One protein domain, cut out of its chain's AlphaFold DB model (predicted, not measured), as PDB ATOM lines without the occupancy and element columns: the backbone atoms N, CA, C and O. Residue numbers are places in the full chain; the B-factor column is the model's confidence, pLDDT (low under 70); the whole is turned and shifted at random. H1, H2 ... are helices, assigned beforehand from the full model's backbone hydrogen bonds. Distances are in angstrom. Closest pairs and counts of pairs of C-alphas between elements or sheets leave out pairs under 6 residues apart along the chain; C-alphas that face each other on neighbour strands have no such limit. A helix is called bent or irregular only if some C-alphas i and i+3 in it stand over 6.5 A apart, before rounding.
ATOM      1  N   THR A 494      24.425   2.590  83.847       85.94
ATOM      2  CA  THR A 494      23.517   3.020  82.773       85.94
ATOM      3  C   THR A 494      22.359   3.866  83.307       85.94
ATOM      4  O   THR A 494      22.066   4.928  82.750       85.94
ATOM      5  N   VAL A 495      21.758   3.485  84.437       86.00
ATOM      6  CA  VAL A 495      20.743   4.299  85.134       86.00
ATOM      7  C   VAL A 495      21.351   5.633  85.595       86.00
ATOM      8  O   VAL A 495      20.815   6.704  85.297       86.00
ATOM      9  N   GLY A 496      22.541   5.607  86.209       85.12
ATOM     10  CA  GLY A 496      23.271   6.819  86.602       85.12
ATOM     11  C   GLY A 496      23.684   7.711  85.417       85.12
ATOM     12  O   GLY A 496      23.640   8.943  85.512       85.12
ATOM     13  N   ALA A 497      24.038   7.113  84.275       84.75
ATOM     14  CA  ALA A 497      24.331   7.824  83.034       84.75
ATOM     15  C   ALA A 497      23.079   8.521  82.473       84.75
ATOM     16  O   ALA A 497      23.145   9.708  82.136       84.75
ATOM     17  N   ASN A 498      21.929   7.838  82.450       86.81
ATOM     18  CA  ASN A 498      20.641   8.419  82.062       86.81
ATOM     19  C   ASN A 498      20.227   9.567  82.995       86.81
ATOM     20  O   ASN A 498      19.853  10.645  82.523       86.81
ATOM     21  N   HIS A 499      20.393   9.402  84.310       87.94
ATOM     22  CA  HIS A 499      20.138  10.465  85.282       87.94
ATOM     23  C   HIS A 499      20.991  11.710  85.000       87.94
ATOM     24  O   HIS A 499      20.480  12.831  84.894       87.94
ATOM     25  N   PHE A 500      22.299  11.527  84.793       86.00
ATOM     26  CA  PHE A 500      23.207  12.616  84.432       86.00
ATOM     27  C   PHE A 500      22.835  13.269  83.090       86.00
ATOM     28  O   PHE A 500      22.923  14.498  82.952       86.00
ATOM     29  N   ALA A 501      22.409  12.475  82.103       87.12
ATOM     30  CA  ALA A 501      21.950  12.958  80.807       87.12
ATOM     31  C   ALA A 501      20.709  13.854  80.941       87.12
ATOM     32  O   ALA A 501      20.717  14.984  80.439       87.12
ATOM     33  N   ARG A 502      19.684  13.414  81.681       85.75
ATOM     34  CA  ARG A 502      18.443  14.180  81.878       85.75
ATOM     35  C   ARG A 502      18.666  15.421  82.770       85.75
ATOM     36  O   ARG A 502      18.257  16.517  82.384       85.75
ATOM     37  N   GLN A 503      19.388  15.306  83.892       85.56
ATOM     38  CA  GLN A 503      19.522  16.388  84.891       85.56
ATOM     39  C   GLN A 503      20.655  17.397  84.635       85.56
ATOM     40  O   GLN A 503      20.525  18.594  84.919       85.56
ATOM     41  N   HIS A 504      21.804  16.941  84.126       83.88
ATOM     42  CA  HIS A 504      23.040  17.734  84.141       83.88
ATOM     43  C   HIS A 504      23.602  18.059  82.757       83.88
ATOM     44  O   HIS A 504      24.225  19.113  82.601       83.88
ATOM     45  N   TYR A 505      23.381  17.219  81.741       86.75
ATOM     46  CA  TYR A 505      23.977  17.395  80.411       86.75
ATOM     47  C   TYR A 505      23.673  18.762  79.785       86.75
ATOM     48  O   TYR A 505      24.598  19.496  79.419       86.75
ATOM     49  N   LYS A 506      22.388  19.148  79.720       86.50
ATOM     50  CA  LYS A 506      21.937  20.409  79.096       86.50
ATOM     51  C   LYS A 506      22.548  21.656  79.762       86.50
ATOM     52  O   LYS A 506      22.782  22.650  79.077       86.50
ATOM     53  N   ARG A 507      22.898  21.584  81.057       85.69
ATOM     54  CA  ARG A 507      23.521  22.676  81.835       85.69
ATOM     55  C   ARG A 507      25.028  22.857  81.559       85.69
ATOM     56  O   ARG A 507      25.609  23.852  81.990       85.69
ATOM     57  N   ARG A 508      25.697  21.933  80.851       80.12
ATOM     58  CA  ARG A 508      27.149  22.020  80.579       80.12
ATOM     59  C   ARG A 508      27.468  22.887  79.352       80.12
ATOM     60  O   ARG A 508      26.743  22.919  78.355       80.12
ATOM     61  N   SER A 509      28.636  23.538  79.397       82.69
ATOM     62  CA  SER A 509      29.217  24.265  78.251       82.69
ATOM     63  C   SER A 509      29.331  23.384  76.990       82.69
ATOM     64  O   SER A 509      29.452  22.166  77.133       82.69
ATOM     65  N   PRO A 510      29.388  23.950  75.765       82.88
ATOM     66  CA  PRO A 510      29.514  23.168  74.528       82.88
ATOM     67  C   PRO A 510      30.676  22.162  74.538       82.88
ATOM     68  O   PRO A 510      30.501  21.014  74.142       82.88
ATOM     69  N   THR A 511      31.844  22.551  75.063       75.69
ATOM     70  CA  THR A 511      32.987  21.636  75.235       75.69
ATOM     71  C   THR A 511      32.685  20.518  76.233       75.69
ATOM     72  O   THR A 511      33.057  19.373  75.998       75.69
ATOM     73  N   GLY A 512      32.009  20.843  77.341       75.94
ATOM     74  CA  GLY A 512      31.595  19.866  78.346       75.94
ATOM     75  C   GLY A 512      30.599  18.856  77.784       75.94
ATOM     76  O   GLY A 512      30.805  17.662  77.955       75.94
ATOM     77  N   ARG A 513      29.586  19.323  77.042       83.75
ATOM     78  CA  ARG A 513      28.615  18.469  76.348       83.75
ATOM     79  C   ARG A 513      29.272  17.546  75.323       83.75
ATOM     80  O   ARG A 513      29.045  16.349  75.377       83.75
ATOM     81  N   TYR A 514      30.167  18.051  74.472       80.50
ATOM     82  CA  TYR A 514      30.878  17.209  73.497       80.50
ATOM     83  C   TYR A 514      31.703  16.076  74.139       80.50
ATOM     84  O   TYR A 514      31.794  14.991  73.570       80.50
ATOM     85  N   VAL A 515      32.304  16.306  75.313       73.69
ATOM     86  CA  VAL A 515      33.015  15.247  76.056       73.69
ATOM     87  C   VAL A 515      32.024  14.301  76.736       73.69
ATOM     88  O   VAL A 515      32.159  13.090  76.596       73.69
ATOM     89  N   SER A 516      31.007  14.836  77.419       77.75
ATOM     90  CA  SER A 516      29.985  14.036  78.103       77.75
ATOM     91  C   SER A 516      29.208  13.130  77.149       77.75
ATOM     92  O   SER A 516      28.994  11.981  77.495       77.75
ATOM     93  N   ALA A 517      28.854  13.585  75.945       81.06
ATOM     94  CA  ALA A 517      28.129  12.775  74.962       81.06
ATOM     95  C   ALA A 517      28.887  11.496  74.569       81.06
ATOM     96  O   ALA A 517      28.288  10.440  74.417       81.06
ATOM     97  N   LYS A 518      30.221  11.563  74.468       76.19
ATOM     98  CA  LYS A 518      31.053  10.384  74.176       76.19
ATOM     99  C   LYS A 518      31.116   9.390  75.329       76.19
ATOM    100  O   LYS A 518      31.239   8.200  75.082       76.19
ATOM    101  N   PHE A 519      31.078   9.894  76.560       75.06
ATOM    102  CA  PHE A 519      31.048   9.070  77.764       75.06
ATOM    103  C   PHE A 519      29.659   8.460  77.986       75.06
ATOM    104  O   PHE A 519      29.562   7.314  78.381       75.06
ATOM    105  N   LEU A 520      28.588   9.188  77.670       80.12
ATOM    106  CA  LEU A 520      27.214   8.689  77.750       80.12
ATOM    107  C   LEU A 520      26.937   7.596  76.701       80.12
ATOM    108  O   LEU A 520      26.428   6.543  77.072       80.12
ATOM    109  N   LYS A 521      27.409   7.761  75.451       76.69
ATOM    110  CA  LYS A 521      27.316   6.725  74.394       76.69
ATOM    111  C   LYS A 521      27.990   5.398  74.785       76.69
ATOM    112  O   LYS A 521      27.622   4.355  74.267       76.69
ATOM    113  N   PHE A 522      28.965   5.429  75.699       73.62
ATOM    114  CA  PHE A 522      29.641   4.233  76.217       73.62
ATOM    115  C   PHE A 522      28.747   3.382  77.143       73.62
ATOM    116  O   PHE A 522      28.956   2.181  77.235       73.62
ATOM    117  N   PHE A 523      27.726   3.987  77.759       76.19
ATOM    118  CA  PHE A 523      26.682   3.315  78.549       76.19
ATOM    119  C   PHE A 523      25.338   3.248  77.792       76.19
ATOM    120  O   PHE A 523      24.281   3.210  78.411       76.19
ATOM    121  N   GLY A 524      25.349   3.341  76.456       74.56
ATOM    122  CA  GLY A 524      24.132   3.321  75.626       74.56
ATOM    123  C   GLY A 524      23.273   4.590  75.656       74.56
ATOM    124  O   GLY A 524      22.233   4.645  75.006       74.56
ATOM    125  N   VAL A 525      23.688   5.635  76.378       79.56
ATOM    126  CA  VAL A 525      22.872   6.839  76.586       79.56
ATOM    127  C   VAL A 525      23.130   7.875  75.491       79.56
ATOM    128  O   VAL A 525      24.184   8.519  75.445       79.56
ATOM    129  N   GLU A 526      22.147   8.068  74.612       78.56
ATOM    130  CA  GLU A 526      22.215   9.051  73.528       78.56
ATOM    131  C   GLU A 526      21.836  10.470  73.970       78.56
ATOM    132  O   GLU A 526      20.897  10.687  74.735       78.56
ATOM    133  N   VAL A 527      22.581  11.463  73.473       83.25
ATOM    134  CA  VAL A 527      22.344  12.893  73.725       83.25
ATOM    135  C   VAL A 527      22.864  13.767  72.578       83.25
ATOM    136  O   VAL A 527      23.916  13.491  71.998       83.25
ATOM    137  N   ASP A 528      22.199  14.901  72.328       84.56
ATOM    138  CA  ASP A 528      22.576  15.868  71.284       84.56
ATOM    139  C   ASP A 528      23.996  16.432  71.461       84.56
ATOM    140  O   ASP A 528      24.238  17.363  72.249       84.56
ATOM    141  N   ALA A 529      24.961  15.903  70.710       82.69
ATOM    142  CA  ALA A 529      26.349  16.346  70.751       82.69
ATOM    143  C   ALA A 529      26.559  17.644  69.933       82.69
ATOM    144  O   ALA A 529      26.296  17.676  68.730       82.69
ATOM    145  N   PRO A 530      27.097  18.735  70.517       84.12
ATOM    146  CA  PRO A 530      27.374  19.951  69.756       84.12
ATOM    147  C   PRO A 530      28.510  19.735  68.744       84.12
ATOM    148  O   PRO A 530      29.551  19.159  69.066       84.12
ATOM    149  N   SER A 531      28.338  20.263  67.527       85.69
ATOM    150  CA  SER A 531      29.289  20.076  66.423       85.69
ATOM    151  C   SER A 531      30.707  20.573  66.745       85.69
ATOM    152  O   SER A 531      30.902  21.552  67.473       85.69
ATOM    153  N   LYS A 532      31.725  19.944  66.132       81.88
ATOM    154  CA  LYS A 532      33.145  20.332  66.295       81.88
ATOM    155  C   LYS A 532      33.370  21.831  66.027       81.88
ATOM    156  O   LYS A 532      34.090  22.478  66.788       81.88
ATOM    157  N   LYS A 533      32.699  22.395  65.007       83.38
ATOM    158  CA  LYS A 533      32.722  23.835  64.679       83.38
ATOM    159  C   LYS A 533      32.187  24.689  65.843       83.38
ATOM    160  O   LYS A 533      32.858  25.626  66.268       83.38
ATOM    161  N   ARG A 534      31.041  24.321  66.435       81.81
ATOM    162  CA  ARG A 534      30.431  25.022  67.586       81.81
ATOM    163  C   ARG A 534      31.308  24.961  68.845       81.81
ATOM    164  O   ARG A 534      31.409  25.946  69.574       81.81
ATOM    165  N   VAL A 535      31.987  23.835  69.084       82.56
ATOM    166  CA  VAL A 535      32.958  23.684  70.187       82.56
ATOM    167  C   VAL A 535      34.202  24.556  69.967       82.56
ATOM    168  O   VAL A 535      34.681  25.183  70.915       82.56
ATOM    169  N   ALA A 536      34.716  24.632  68.735       79.00
ATOM    170  CA  ALA A 536      35.846  25.492  68.385       79.00
ATOM    171  C   ALA A 536      35.503  26.984  68.546       79.00
ATOM    172  O   ALA A 536      36.237  27.702  69.226       79.00
ATOM    173  N   ALA A 537      34.350  27.424  68.028       80.88
ATOM    174  CA  ALA A 537      33.861  28.796  68.174       80.88
ATOM    175  C   ALA A 537      33.695  29.199  69.653       80.88
ATOM    176  O   ALA A 537      34.198  30.240  70.072       80.88
ATOM    177  N   TYR A 538      33.087  28.336  70.480       81.06
ATOM    178  CA  TYR A 538      32.968  28.573  71.925       81.06
ATOM    179  C   TYR A 538      34.338  28.697  72.618       81.06
ATOM    180  O   TYR A 538      34.524  29.560  73.477       81.06
ATOM    181  N   ARG A 539      35.325  27.870  72.240       77.94
ATOM    182  CA  ARG A 539      36.700  27.967  72.763       77.94
ATOM    183  C   ARG A 539      37.391  29.269  72.350       77.94
ATOM    184  O   ARG A 539      38.069  29.857  73.188       77.94
ATOM    185  N   ALA A 540      37.208  29.719  71.109       77.75
ATOM    186  CA  ALA A 540      37.760  30.979  70.615       77.75
ATOM    187  C   ALA A 540      37.141  32.187  71.342       77.75
ATOM    188  O   ALA A 540      37.870  32.960  71.962       77.75
ATOM    189  N   ALA A 541      35.809  32.283  71.383       77.50
ATOM    190  CA  ALA A 541      35.094  33.355  72.081       77.50
ATOM    191  C   ALA A 541      35.466  33.426  73.574       77.50
ATOM    192  O   ALA A 541      35.756  34.495  74.105       77.50
ATOM    193  N   ARG A 542      35.558  32.273  74.252       74.31
ATOM    194  CA  ARG A 542      35.960  32.201  75.665       74.31
ATOM    195  C   ARG A 542      37.430  32.579  75.902       74.31
ATOM    196  O   ARG A 542      37.739  33.099  76.973       74.31
ATOM    197  N   LYS A 543      38.329  32.334  74.938       70.38
ATOM    198  CA  LYS A 543      39.737  32.779  74.983       70.38
ATOM    199  C   LYS A 543      39.837  34.305  74.873       70.38
ATOM    200  O   LYS A 543      40.650  34.893  75.574       70.38
ATOM    201  N   ILE A 544      38.999  34.918  74.033       75.00
ATOM    202  CA  ILE A 544      38.913  36.377  73.865       75.00
ATOM    203  C   ILE A 544      38.333  37.026  75.134       75.00
ATOM    204  O   ILE A 544      38.945  37.925  75.696       75.00
ATOM    205  N   TRP A 545      37.195  36.530  75.632       62.94
ATOM    206  CA  TRP A 545      36.445  37.189  76.712       62.94
ATOM    207  C   TRP A 545      37.095  37.100  78.104       62.94
ATOM    208  O   TRP A 545      36.963  38.024  78.899       62.94
ATOM    209  N   LEU A 546      37.795  36.005  78.430       64.81
ATOM    210  CA  LEU A 546      38.363  35.812  79.776       64.81
ATOM    211  C   LEU A 546      39.804  36.314  79.945       64.81
ATOM    212  O   LEU A 546      40.311  36.248  81.065       64.81
ATOM    213  N   GLY A 547      40.514  36.678  78.868       54.09
ATOM    214  CA  GLY A 547      41.953  37.019  78.869       54.09
ATOM    215  C   GLY A 547      42.916  35.897  79.314       54.09
ATOM    216  O   GLY A 547      44.121  35.953  79.078       54.09
ATOM    217  N   LYS A 548      42.404  34.838  79.950       49.09
ATOM    218  CA  LYS A 548      43.175  33.724  80.499       49.09
ATOM    219  C   LYS A 548      43.630  32.782  79.384       49.09
ATOM    220  O   LYS A 548      42.809  32.248  78.633       49.09
ATOM    221  N   LYS A 549      44.940  32.488  79.350       53.00
ATOM    222  CA  LYS A 549      45.484  31.307  78.650       53.00
ATOM    223  C   LYS A 549      44.620  30.097  79.015       53.00
ATOM    224  O   LYS A 549      44.288  29.916  80.186       53.00
ATOM    225  N   ALA A 550      44.235  29.302  78.014       52.22
ATOM    226  CA  ALA A 550      43.341  28.168  78.215       52.22
ATOM    227  C   ALA A 550      43.852  27.292  79.369       52.22
ATOM    228  O   ALA A 550      45.011  26.873  79.353       52.22
ATOM    229  N   SER A 551      42.995  27.037  80.364       53.25
ATOM    230  CA  SER A 551      43.317  26.138  81.472       53.25
ATOM    231  C   SER A 551      43.809  24.819  80.890       53.25
ATOM    232  O   SER A 551      43.084  24.200  80.099       53.25
ATOM    233  N   LYS A 552      45.037  24.413  81.237       57.66
ATOM    234  CA  LYS A 552      45.586  23.128  80.791       57.66
ATOM    235  C   LYS A 552      44.576  22.029  81.166       57.66
ATOM    236  O   LYS A 552      43.993  22.117  82.247       57.66
ATOM    237  N   PRO A 553      44.302  21.052  80.280       58.62
ATOM    238  CA  PRO A 553      43.429  19.939  80.640       58.62
ATOM    239  C   PRO A 553      44.001  19.254  81.883       58.62
ATOM    240  O   PRO A 553      45.224  19.130  81.991       58.62
ATOM    241  N   SER A 554      43.133  18.835  82.808       65.25
ATOM    242  CA  SER A 554      43.584  18.139  84.015       65.25
ATOM    243  C   SER A 554      44.389  16.887  83.636       65.25
ATOM    244  O   SER A 554      44.133  16.309  82.569       65.25
ATOM    245  N   PRO A 555      45.338  16.438  84.479       66.38
ATOM    246  CA  PRO A 555      46.141  15.247  84.204       66.38
ATOM    247  C   PRO A 555      45.281  14.037  83.808       66.38
ATOM    248  O   PRO A 555      45.560  13.404  82.793       66.38
ATOM    249  N   VAL A 556      44.169  13.819  84.524       68.12
ATOM    250  CA  VAL A 556      43.162  12.781  84.233       68.12
ATOM    251  C   VAL A 556      42.578  12.926  82.823       68.12
ATOM    252  O   VAL A 556      42.549  11.961  82.068       68.12
ATOM    253  N   LEU A 557      42.131  14.126  82.427       69.06
ATOM    254  CA  LEU A 557      41.496  14.336  81.120       69.06
ATOM    255  C   LEU A 557      42.496  14.200  79.960       69.06
ATOM    256  O   LEU A 557      42.108  13.817  78.857       69.06
ATOM    257  N   LYS A 558      43.773  14.529  80.196       71.81
ATOM    258  CA  LYS A 558      44.846  14.332  79.216       71.81
ATOM    259  C   LYS A 558      45.184  12.846  79.066       71.81
ATOM    260  O   LYS A 558      45.254  12.378  77.935       71.81
ATOM    261  N   ALA A 559      45.333  12.122  80.175       73.75
ATOM    262  CA  ALA A 559      45.546  10.676  80.179       73.75
ATOM    263  C   ALA A 559      44.374   9.932  79.514       73.75
ATOM    264  O   ALA A 559      44.578   9.087  78.654       73.75
ATOM    265  N   LEU A 560      43.128  10.322  79.794       75.81
ATOM    266  CA  LEU A 560      41.950   9.734  79.147       75.81
ATOM    267  C   LEU A 560      41.964   9.914  77.622       75.81
ATOM    268  O   LEU A 560      41.479   9.056  76.893       75.81
ATOM    269  N   GLN A 561      42.541  11.008  77.118       75.50
ATOM    270  CA  GLN A 561      42.674  11.235  75.677       75.50
ATOM    271  C   GLN A 561      43.782  10.396  75.022       75.50
ATOM    272  O   GLN A 561      43.658  10.127  73.827       75.50
ATOM    273  N   SER A 562      44.825   9.989  75.758       78.19
ATOM    274  CA  SER A 562      45.870   9.091  75.246       78.19
ATOM    275  C   SER A 562      45.492   7.618  75.386       78.19
ATOM    276  O   SER A 562      45.565   6.896  74.398       78.19
ATOM    277  N   GLU A 563      45.022   7.189  76.560       83.25
ATOM    278  CA  GLU A 563      44.856   5.764  76.885       83.25
ATOM    279  C   GLU A 563      43.569   5.143  76.326       83.25
ATOM    280  O   GLU A 563      43.565   3.976  75.942       83.25
ATOM    281  N   PHE A 564      42.468   5.902  76.237       82.12
ATOM    282  CA  PHE A 564      41.144   5.329  75.940       82.12
ATOM    283  C   PHE A 564      41.071   4.640  74.569       82.12
ATOM    284  O   PHE A 564      40.507   3.558  74.453       82.12
ATOM    285  N   LYS A 565      41.643   5.248  73.521       80.88
ATOM    286  CA  LYS A 565      41.597   4.691  72.156       80.88
ATOM    287  C   LYS A 565      42.449   3.419  71.988       80.88
ATOM    288  O   LYS A 565      41.898   2.445  71.482       80.88
ATOM    289  N   PRO A 566      43.744   3.399  72.373       85.38
ATOM    290  CA  PRO A 566      44.555   2.182  72.348       85.38
ATOM    291  C   PRO A 566      43.950   1.054  73.179       85.38
ATOM    292  O   PRO A 566      43.993  -0.098  72.764       85.38
ATOM    293  N   LEU A 567      43.353   1.387  74.328       84.25
ATOM    294  CA  LEU A 567      42.732   0.395  75.188       84.25
ATOM    295  C   LEU A 567      41.455  -0.187  74.576       84.25
ATOM    296  O   LEU A 567      41.319  -1.402  74.510       84.25
ATOM    297  N   LEU A 568      40.556   0.659  74.064       81.56
ATOM    298  CA  LEU A 568      39.306   0.216  73.438       81.56
ATOM    299  C   LEU A 568      39.567  -0.661  72.203       81.56
ATOM    300  O   LEU A 568      38.792  -1.562  71.914       81.56
ATOM    301  N   ALA A 569      40.687  -0.454  71.505       84.06
ATOM    302  CA  ALA A 569      41.092  -1.302  70.387       84.06
ATOM    303  C   ALA A 569      41.410  -2.761  70.783       84.06
ATOM    304  O   ALA A 569      41.400  -3.620  69.905       84.06
ATOM    305  N   LYS A 570      41.652  -3.060  72.071       85.69
ATOM    306  CA  LYS A 570      41.770  -4.442  72.576       85.69
ATOM    307  C   LYS A 570      40.423  -5.163  72.700       85.69
ATOM    308  O   LYS A 570      40.409  -6.387  72.744       85.69
ATOM    309  N   TYR A 571      39.321  -4.415  72.768       82.25
ATOM    310  CA  TYR A 571      37.965  -4.916  72.997       82.25
ATOM    311  C   TYR A 571      37.108  -4.640  71.749       82.25
ATOM    312  O   TYR A 571      36.307  -3.700  71.755       82.25
ATOM    313  N   PRO A 572      37.290  -5.395  70.644       73.56
ATOM    314  CA  PRO A 572      36.586  -5.141  69.385       73.56
ATOM    315  C   PRO A 572      35.062  -5.178  69.562       73.56
ATOM    316  O   PRO A 572      34.380  -4.274  69.088       73.56
ATOM    317  N   ASN A 573      34.549  -6.122  70.360       71.44
ATOM    318  CA  ASN A 573      33.129  -6.231  70.705       71.44
ATOM    319  C   ASN A 573      32.576  -4.922  71.303       71.44
ATOM    320  O   ASN A 573      31.554  -4.420  70.841       71.44
ATOM    321  N   LEU A 574      33.271  -4.330  72.285       72.31
ATOM    322  CA  LEU A 574      32.886  -3.047  72.892       72.31
ATOM    323  C   LEU A 574      33.059  -1.866  71.924       72.31
ATOM    324  O   LEU A 574      32.264  -0.927  71.929       72.31
ATOM    325  N   LYS A 575      34.111  -1.895  71.096       65.06
ATOM    326  CA  LYS A 575      34.433  -0.848  70.119       65.06
ATOM    327  C   LYS A 575      33.349  -0.724  69.051       65.06
ATOM    328  O   LYS A 575      32.918   0.391  68.757       65.06
ATOM    329  N   ASP A 576      32.934  -1.848  68.479       60.72
ATOM    330  CA  ASP A 576      31.980  -1.884  67.369       60.72
ATOM    331  C   ASP A 576      30.536  -1.670  67.870       60.72
ATOM    332  O   ASP A 576      29.699  -1.138  67.146       60.72
ATOM    333  N   ARG A 577      30.279  -1.937  69.161       57.75
ATOM    334  CA  ARG A 577      29.005  -1.672  69.861       57.75
ATOM    335  C   ARG A 577      28.881  -0.283  70.501       57.75
ATOM    336  O   ARG A 577      27.854   0.023  71.106       57.75
ATOM    337  N   MET A 578      29.849   0.618  70.283       56.31
ATOM    338  CA  MET A 578      29.672   2.056  70.558       56.31
ATOM    339  C   MET A 578      28.649   2.731  69.616       56.31
ATOM    340  O   MET A 578      28.557   3.965  69.607       56.31
ATOM    341  N   ASP A 579      27.896   1.969  68.814       55.50
ATOM    342  CA  ASP A 579      26.777   2.462  68.018       55.50
ATOM    343  C   ASP A 579      25.402   2.022  68.559       55.50
ATOM    344  O   ASP A 579      25.057   0.848  68.446       55.50
ATOM    345  N   PRO A 580      24.597   2.937  69.141       48.72
ATOM    346  CA  PRO A 580      23.295   2.632  69.742       48.72
ATOM    347  C   PRO A 580      22.248   2.055  68.786       48.72
ATOM    348  O   PRO A 580      21.313   1.411  69.242       48.72
ATOM    349  N   GLN A 581      22.407   2.219  67.470       49.12
ATOM    350  CA  GLN A 581      21.538   1.551  66.492       49.12
ATOM    351  C   GLN A 581      21.768   0.028  66.426       49.12
ATOM    352  O   GLN A 581      20.902  -0.693  65.946       49.12
ATOM    353  N   ALA A 582      22.886  -0.477  66.958       52.19
ATOM    354  CA  ALA A 582      23.182  -1.906  67.066       52.19
ATOM    355  C   ALA A 582      22.684  -2.547  68.383       52.19
ATOM    356  O   ALA A 582      23.125  -3.638  68.731       52.19
ATOM    357  N   TRP A 583      21.827  -1.864  69.157       55.50
ATOM    358  CA  TRP A 583      21.395  -2.299  70.499       55.50
ATOM    359  C   TRP A 583      20.070  -3.085  70.521       55.50
ATOM    360  O   TRP A 583      19.513  -3.311  71.595       55.50
ATOM    361  N   THR A 584      19.568  -3.533  69.368       51.12
ATOM    362  CA  THR A 584      18.296  -4.276  69.268       51.12
ATOM    363  C   THR A 584      18.320  -5.621  70.006       51.12
ATOM    364  O   THR A 584      17.306  -6.016  70.569       51.12
ATOM    365  N   ASP A 585      19.479  -6.287  70.098       53.72
ATOM    366  CA  ASP A 585      19.679  -7.534  70.859       53.72
ATOM    367  C   ASP A 585      20.276  -7.321  72.272       53.72
ATOM    368  O   ASP A 585      20.487  -8.281  73.021       53.72
ATOM    369  N   GLY A 586      20.555  -6.067  72.656       56.69
ATOM    370  CA  GLY A 586      21.244  -5.651  73.886       56.69
ATOM    371  C   GLY A 586      22.639  -6.276  74.100       56.69
ATOM    372  O   GLY A 586      23.291  -6.750  73.180       56.69
ATOM    373  N   THR A 587      23.167  -6.263  75.328       56.50
ATOM    374  CA  THR A 587      24.571  -6.652  75.623       56.50
ATOM    375  C   THR A 587      24.698  -8.128  76.044       56.50
ATOM    376  O   THR A 587      24.175  -8.454  77.114       56.50
ATOM    377  N   PRO A 588      25.336  -9.045  75.272       59.91
ATOM    378  CA  PRO A 588      25.662 -10.420  75.689       59.91
ATOM    379  C   PRO A 588      26.258 -10.515  77.095       59.91
ATOM    380  O   PRO A 588      27.022  -9.641  77.492       59.91
ATOM    381  N   ALA A 589      25.954 -11.592  77.827       59.03
ATOM    382  CA  ALA A 589      26.398 -11.782  79.213       59.03
ATOM    383  C   ALA A 589      27.921 -11.581  79.390       59.03
ATOM    384  O   ALA A 589      28.364 -10.838  80.265       59.03
ATOM    385  N   SER A 590      28.721 -12.139  78.473       62.25
ATOM    386  CA  SER A 590      30.181 -11.978  78.441       62.25
ATOM    387  C   SER A 590      30.651 -10.522  78.326       62.25
ATOM    388  O   SER A 590      31.682 -10.163  78.892       62.25
ATOM    389  N   GLN A 591      29.899  -9.658  77.640       72.38
ATOM    390  CA  GLN A 591      30.296  -8.269  77.408       72.38
ATOM    391  C   GLN A 591      30.157  -7.387  78.656       72.38
ATOM    392  O   GLN A 591      30.827  -6.360  78.732       72.38
ATOM    393  N   HIS A 592      29.364  -7.781  79.660       82.69
ATOM    394  CA  HIS A 592      29.360  -7.091  80.958       82.69
ATOM    395  C   HIS A 592      30.687  -7.301  81.696       82.69
ATOM    396  O   HIS A 592      31.228  -6.360  82.277       82.69
ATOM    397  N   GLU A 593      31.273  -8.499  81.602       82.00
ATOM    398  CA  GLU A 593      32.615  -8.759  82.133       82.00
ATOM    399  C   GLU A 593      33.716  -8.089  81.297       82.00
ATOM    400  O   GLU A 593      34.632  -7.508  81.881       82.00
ATOM    401  N   GLU A 594      33.618  -8.075  79.960       82.88
ATOM    402  CA  GLU A 594      34.531  -7.283  79.111       82.88
ATOM    403  C   GLU A 594      34.483  -5.789  79.479       82.88
ATOM    404  O   GLU A 594      35.518  -5.132  79.579       82.88
ATOM    405  N   MET A 595      33.284  -5.250  79.729       82.00
ATOM    406  CA  MET A 595      33.059  -3.865  80.150       82.00
ATOM    407  C   MET A 595      33.728  -3.571  81.503       82.00
ATOM    408  O   MET A 595      34.472  -2.593  81.639       82.00
ATOM    409  N   ALA A 596      33.518  -4.435  82.498       84.56
ATOM    410  CA  ALA A 596      34.152  -4.317  83.809       84.56
ATOM    411  C   ALA A 596      35.687  -4.463  83.732       84.56
ATOM    412  O   ALA A 596      36.418  -3.789  84.469       84.56
ATOM    413  N   GLU A 597      36.194  -5.292  82.815       86.19
ATOM    414  CA  GLU A 597      37.626  -5.433  82.559       86.19
ATOM    415  C   GLU A 597      38.223  -4.185  81.915       86.19
ATOM    416  O   GLU A 597      39.196  -3.643  82.444       86.19
ATOM    417  N   PHE A 598      37.601  -3.674  80.850       85.31
ATOM    418  CA  PHE A 598      37.996  -2.431  80.197       85.31
ATOM    419  C   PHE A 598      38.032  -1.262  81.190       85.31
ATOM    420  O   PHE A 598      39.000  -0.500  81.199       85.31
ATOM    421  N   ILE A 599      37.032  -1.126  82.070       82.06
ATOM    422  CA  ILE A 599      37.017  -0.084  83.113       82.06
ATOM    423  C   ILE A 599      38.196  -0.269  84.085       82.06
ATOM    424  O   ILE A 599      38.890   0.702  84.409       82.06
ATOM    425  N   GLY A 600      38.475  -1.503  84.516       83.62
ATOM    426  CA  GLY A 600      39.621  -1.823  85.371       83.62
ATOM    427  C   GLY A 600      40.972  -1.519  84.714       83.62
ATOM    428  O   GLY A 600      41.837  -0.896  85.333       83.62
ATOM    429  N   GLU A 601      41.150  -1.906  83.451       84.88
ATOM    430  CA  GLU A 601      42.327  -1.581  82.640       84.88
ATOM    431  C   GLU A 601      42.481  -0.072  82.420       84.88
ATOM    432  O   GLU A 601      43.592   0.455  82.505       84.88
ATOM    433  N   LEU A 602      41.378   0.640  82.172       83.06
ATOM    434  CA  LEU A 602      41.369   2.079  81.929       83.06
ATOM    435  C   LEU A 602      41.810   2.835  83.175       83.06
ATOM    436  O   LEU A 602      42.685   3.692  83.086       83.06
ATOM    437  N   ILE A 603      41.277   2.489  84.347       81.75
ATOM    438  CA  ILE A 603      41.701   3.101  85.612       81.75
ATOM    439  C   ILE A 603      43.184   2.812  85.892       81.75
ATOM    440  O   ILE A 603      43.913   3.710  86.318       81.75
ATOM    441  N   GLN A 604      43.658   1.600  85.589       81.94
ATOM    442  CA  GLN A 604      45.068   1.232  85.727       81.94
ATOM    443  C   GLN A 604      45.971   2.047  84.779       81.94
ATOM    444  O   GLN A 604      47.002   2.572  85.202       81.94
ATOM    445  N   ALA A 605      45.573   2.217  83.513       82.38
ATOM    446  CA  ALA A 605      46.294   3.023  82.528       82.38
ATOM    447  C   ALA A 605      46.304   4.519  82.893       82.38
ATOM    448  O   ALA A 605      47.355   5.159  82.843       82.38
ATOM    449  N   LEU A 606      45.170   5.060  83.350       79.50
ATOM    450  CA  LEU A 606      45.052   6.432  83.852       79.50
ATOM    451  C   LEU A 606      45.947   6.674  85.077       79.50
ATOM    452  O   LEU A 606      46.599   7.716  85.157       79.50
ATOM    453  N   GLY A 607      46.030   5.705  85.995       79.38
ATOM    454  CA  GLY A 607      46.944   5.741  87.139       79.38
ATOM    455  C   GLY A 607      48.414   5.824  86.719       79.38
ATOM    456  O   GLY A 607      49.104   6.774  87.097       79.38
ATOM    457  N   ARG A 608      48.863   4.909  85.845       78.75
ATOM    458  CA  ARG A 608      50.228   4.915  85.277       78.75
ATOM    459  C   ARG A 608      50.549   6.214  84.529       78.75
ATOM    460  O   ARG A 608      51.623   6.785  84.697       78.75
ATOM    461  N   ALA A 609      49.608   6.749  83.752       77.06
ATOM    462  CA  ALA A 609      49.790   8.020  83.049       77.06
ATOM    463  C   ALA A 609      49.947   9.227  84.005       77.06
ATOM    464  O   ALA A 609      50.579  10.227  83.650       77.06
ATOM    465  N   MET A 610      49.405   9.144  85.226       74.88
ATOM    466  CA  MET A 610      49.538  10.176  86.264       74.88
ATOM    467  C   MET A 610      50.781  10.008  87.153       74.88
ATOM    468  O   MET A 610      51.272  11.007  87.684       74.88
ATOM    469  N   GLU A 611      51.316   8.790  87.281       76.44
ATOM    470  CA  GLU A 611      52.445   8.414  88.150       76.44
ATOM    471  C   GLU A 611      53.662   9.343  88.011       76.44
ATOM    472  O   GLU A 611      54.104   9.948  88.990       76.44
ATOM    473  N   SER A 612      54.161   9.546  86.786       69.56
ATOM    474  CA  SER A 612      55.364  10.364  86.538       69.56
ATOM    475  C   SER A 612      55.206  11.849  86.905       69.56
ATOM    476  O   SER A 612      56.201  12.544  87.128       69.56
ATOM    477  N   SER A 613      53.969  12.351  86.969       72.12
ATOM    478  CA  SER A 613      53.646  13.711  87.415       72.12
ATOM    479  C   SER A 613      53.475  13.772  88.934       72.12
ATOM    480  O   SER A 613      54.011  14.682  89.566       72.12
ATOM    481  N   ALA A 614      52.822  12.770  89.531       70.94
ATOM    482  CA  ALA A 614      52.667  12.651  90.979       70.94
ATOM    483  C   ALA A 614      54.027  12.515  91.687       70.94
ATOM    484  O   ALA A 614      54.316  13.277  92.608       70.94
ATOM    485  N   ALA A 615      54.917  11.649  91.190       72.50
ATOM    486  CA  ALA A 615      56.273  11.491  91.719       72.50
ATOM    487  C   ALA A 615      57.083  12.804  91.656       72.50
ATOM    488  O   ALA A 615      57.772  13.163  92.611       72.50
ATOM    489  N   LYS A 616      56.943  13.577  90.566       72.56
ATOM    490  CA  LYS A 616      57.560  14.911  90.414       72.56
ATOM    491  C   LYS A 616      56.940  15.984  91.312       72.56
ATOM    492  O   LYS A 616      57.624  16.953  91.629       72.56
ATOM    493  N   ALA A 617      55.671  15.854  91.695       76.75
ATOM    494  CA  ALA A 617      55.032  16.749  92.659       76.75
ATOM    495  C   ALA A 617      55.518  16.456  94.088       76.75
ATOM    496  O   ALA A 617      55.882  17.384  94.809       76.75
ATOM    497  N   VAL A 618      55.610  15.172  94.458       72.88
ATOM    498  CA  VAL A 618      56.129  14.715  95.758       72.88
ATOM    499  C   VAL A 618      57.596  15.108  95.944       72.88
ATOM    500  O   VAL A 618      57.923  15.749  96.941       72.88
ATOM    501  N   SER A 619      58.474  14.827  94.974       73.69
ATOM    502  CA  SER A 619      59.903  15.171  95.090       73.69
ATOM    503  C   SER A 619      60.166  16.678  95.161       73.69
ATOM    504  O   SER A 619      61.133  17.108  95.787       73.69
ATOM    505  N   LYS A 620      59.277  17.499  94.585       79.19
ATOM    506  CA  LYS A 620      59.314  18.968  94.675       79.19
ATOM    507  C   LYS A 620      58.548  19.548  95.870       79.19
ATOM    508  O   LYS A 620      58.495  20.768  95.991       79.19
ATOM    509  N   LYS A 621      57.954  18.708  96.730       80.88
ATOM    510  CA  LYS A 621      57.097  19.107  97.865       80.88
ATOM    511  C   LYS A 621      55.953  20.063  97.461       80.88
ATOM    512  O   LYS A 621      55.544  20.932  98.226       80.88
ATOM    513  N   ASP A 622      55.426  19.903  96.247       79.06
ATOM    514  CA  ASP A 622      54.400  20.773  95.661       79.06
ATOM    515  C   ASP A 622      53.001  20.371  96.157       79.06
ATOM    516  O   ASP A 622      52.282  19.614  95.503       79.06
ATOM    517  N   ALA A 623      52.626  20.862  97.342       75.19
ATOM    518  CA  ALA A 623      51.373  20.509  98.018       75.19
ATOM    519  C   ALA A 623      50.117  20.713  97.145       75.19
ATOM    520  O   ALA A 623      49.183  19.915  97.216       75.19
ATOM    521  N   SER A 624      50.112  21.733  96.279       75.81
ATOM    522  CA  SER A 624      48.997  22.013  95.367       75.81
ATOM    523  C   SER A 624      48.851  20.922  94.300       75.81
ATOM    524  O   SER A 624      47.765  20.366  94.128       75.81
ATOM    525  N   LYS A 625      49.952  20.527  93.642       74.75
ATOM    526  CA  LYS A 625      49.917  19.411  92.679       74.75
ATOM    527  C   LYS A 625      49.694  18.058  93.345       74.75
ATOM    528  O   LYS A 625      49.044  17.203  92.749       74.75
ATOM    529  N   ILE A 626      50.198  17.849  94.561       72.44
ATOM    530  CA  ILE A 626      49.915  16.633  95.339       72.44
ATOM    531  C   ILE A 626      48.403  16.522  95.582       72.44
ATOM    532  O   ILE A 626      47.822  15.478  95.293       72.44
ATOM    533  N   LEU A 627      47.742  17.604  96.009       73.06
ATOM    534  CA  LEU A 627      46.289  17.632  96.196       73.06
ATOM    535  C   LEU A 627      45.514  17.449  94.876       73.06
ATOM    536  O   LEU A 627      44.527  16.712  94.852       73.06
ATOM    537  N   GLU A 628      45.968  18.047  93.768       74.94
ATOM    538  CA  GLU A 628      45.388  17.831  92.430       74.94
ATOM    539  C   GLU A 628      45.459  16.348  92.016       74.94
ATOM    540  O   GLU A 628      44.463  15.774  91.569       74.94
ATOM    541  N   HIS A 629      46.612  15.699  92.216       73.94
ATOM    542  CA  HIS A 629      46.802  14.281  91.910       73.94
ATOM    543  C   HIS A 629      45.986  13.361  92.828       73.94
ATOM    544  O   HIS A 629      45.364  12.425  92.323       73.94
ATOM    545  N   LEU A 630      45.918  13.644  94.134       68.69
ATOM    546  CA  LEU A 630      45.075  12.907  95.084       68.69
ATOM    547  C   LEU A 630      43.587  13.020  94.732       68.69
ATOM    548  O   LEU A 630      42.881  12.014  94.725       68.69
ATOM    549  N   THR A 631      43.121  14.220  94.376       71.56
ATOM    550  CA  THR A 631      41.732  14.451  93.949       71.56
ATOM    551  C   THR A 631      41.436  13.695  92.655       71.56
ATOM    552  O   THR A 631      40.427  13.000  92.565       71.56
ATOM    553  N   GLY A 632      42.340  13.754  91.670       71.88
ATOM    554  CA  GLY A 632      42.218  12.988  90.428       71.88
ATOM    555  C   GLY A 632      42.161  11.477  90.664       71.88
ATOM    556  O   GLY A 632      41.306  10.808  90.090       71.88
ATOM    557  N   TYR A 633      43.004  10.945  91.554       72.00
ATOM    558  CA  TYR A 633      42.975   9.532  91.938       72.00
ATOM    559  C   TYR A 633      41.664   9.157  92.641       72.00
ATOM    560  O   TYR A 633      41.082   8.121  92.342       72.00
ATOM    561  N   LEU A 634      41.145  10.017  93.519       70.50
ATOM    562  CA  LEU A 634      39.881   9.782  94.218       70.50
ATOM    563  C   LEU A 634      38.673   9.759  93.260       70.50
ATOM    564  O   LEU A 634      37.772   8.947  93.451       70.50
ATOM    565  N   VAL A 635      38.691  10.551  92.179       72.62
ATOM    566  CA  VAL A 635      37.708  10.434  91.081       72.62
ATOM    567  C   VAL A 635      37.835   9.097  90.339       72.62
ATOM    568  O   VAL A 635      36.817   8.485  90.022       72.62
ATOM    569  N   LEU A 636      39.055   8.601  90.097       73.62
ATOM    570  CA  LEU A 636      39.261   7.272  89.498       73.62
ATOM    571  C   LEU A 636      38.759   6.137  90.405       73.62
ATOM    572  O   LEU A 636      38.220   5.156  89.902       73.62
ATOM    573  N   GLN A 637      38.891   6.274  91.726       72.81
ATOM    574  CA  GLN A 637      38.335   5.309  92.683       72.81
ATOM    575  C   GLN A 637      36.803   5.376  92.743       72.81
ATOM    576  O   GLN A 637      36.150   4.337  92.793       72.81
ATOM    577  N   ALA A 638      36.206   6.570  92.659       73.81
ATOM    578  CA  ALA A 638      34.750   6.723  92.600       73.81
ATOM    579  C   ALA A 638      34.129   6.025  91.372       73.81
ATOM    580  O   ALA A 638      33.021   5.503  91.466       73.81
ATOM    581  N   ALA A 639      34.854   5.934  90.251       75.12
ATOM    582  CA  ALA A 639      34.419   5.183  89.070       75.12
ATOM    583  C   ALA A 639      34.348   3.651  89.284       75.12
ATOM    584  O   ALA A 639      33.706   2.967  88.495       75.12
ATOM    585  N   GLN A 640      34.961   3.108  90.344       81.81
ATOM    586  CA  GLN A 640      34.848   1.685  90.714       81.81
ATOM    587  C   GLN A 640      33.611   1.393  91.579       81.81
ATOM    588  O   GLN A 640      33.270   0.229  91.793       81.81
ATOM    589  N   LEU A 641      32.942   2.432  92.094       84.88
ATOM    590  CA  LEU A 641      31.872   2.282  93.076       84.88
ATOM    591  C   LEU A 641      30.673   1.444  92.587       84.88
ATOM    592  O   LEU A 641      30.210   0.639  93.392       84.88
ATOM    593  N   PRO A 642      30.198   1.531  91.323       87.94
ATOM    594  CA  PRO A 642      29.107   0.677  90.844       87.94
ATOM    595  C   PRO A 642      29.409  -0.818  90.989       87.94
ATOM    596  O   PRO A 642      28.549  -1.566  91.442       87.94
ATOM    597  N   TYR A 643      30.644  -1.248  90.702       90.06
ATOM    598  CA  TYR A 643      31.045  -2.647  90.876       90.06
ATOM    599  C   TYR A 643      31.206  -3.034  92.349       90.06
ATOM    600  O   TYR A 643      30.787  -4.114  92.742       90.06
TER     601      TYR A 643
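This is residues 494 to 643 of the 1078 residues of a protein of Planctomycetes bacterium (UniProt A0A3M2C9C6). Two helical lobes make this domain: H1, H2 and H3 fold as two successive hairpins, while H7 folds back beside the long, bent H6, with H4 crossing arm H6a and H5 packing near its start. No helix of one lobe touches one of the other. The printed part has 150 residues with seven named helices, H1 to H7 in order, and no named strand: all helix, mostly crossed in packing. It is only just compact, close to loose, with a radius of gyration of the C-alphas of 17.4 A and spans of 52 by 37 by 26 A.

Start at H1, residues 494 to 503; it touches residues 520 to 523 of H2, residues 510 to 523, in a hairpin, closest at the C-alphas of Thr 494 and Phe 523, 5.3 A. Residues 510 to 514 of H2 touch residues 534 to 539 of H3, residues 532 to 546, in a second hairpin, closest at the C-alphas of Thr 511 and Val 535, 5.4 A. Go on to H4, residues 555 to 568, only just irregular, with C-alphas 562 and 565 6.9 A apart. H6, residues 589 to 619, is one helix by its hydrogen bonds but bent, with C-alphas 609 and 612 7.0 A apart; its arms are H6a, residues 589 to 609, and H6b, residues 612 to 619. H4 touches H6a at a steep tilt of 42 degrees, opposite ways, closest at the C-alphas of Ala 559 and Leu 606, 5.6 A. H5, residues 572 to 576, touches residues 591 to 595 of H6a, closest at the C-alphas of Leu 574 and Met 595, 7.3 A. H7, residues 623 to 638, forms a hairpin with H6b, closest at the C-alphas of Ala 617 and Lys 625, 5.8 A. H6a and H7 are close but not clearly touching, at a shallow tilt of 6 degrees, opposite ways. Every O i to N i+4 pair is within hydrogen-bond range in H1, H3, H5 and H7, against 7 of 10 in H2, 8 of 10 in H4, 16 of 17 in H6a and 3 of 4 in H6b.

Find C-alpha 494 at (23.517, 3.020, 82.773), where H1 begins. From C-alpha 589 at (26.398, -11.782, 79.213), H6a runs 30.9 A; H7 runs 22.3 A and ends at C-alpha 638, (34.750, 6.723, 92.600).

The two C-alphas farthest apart, those of Thr 584 and Lys 621, are 53.6 A apart. The printed part has no cut, and the link from H5 to H6, residues 577 to 588, is long. Look for pLDDT under 70 at residues 545 to 557, 575 to 590, 612 and 630.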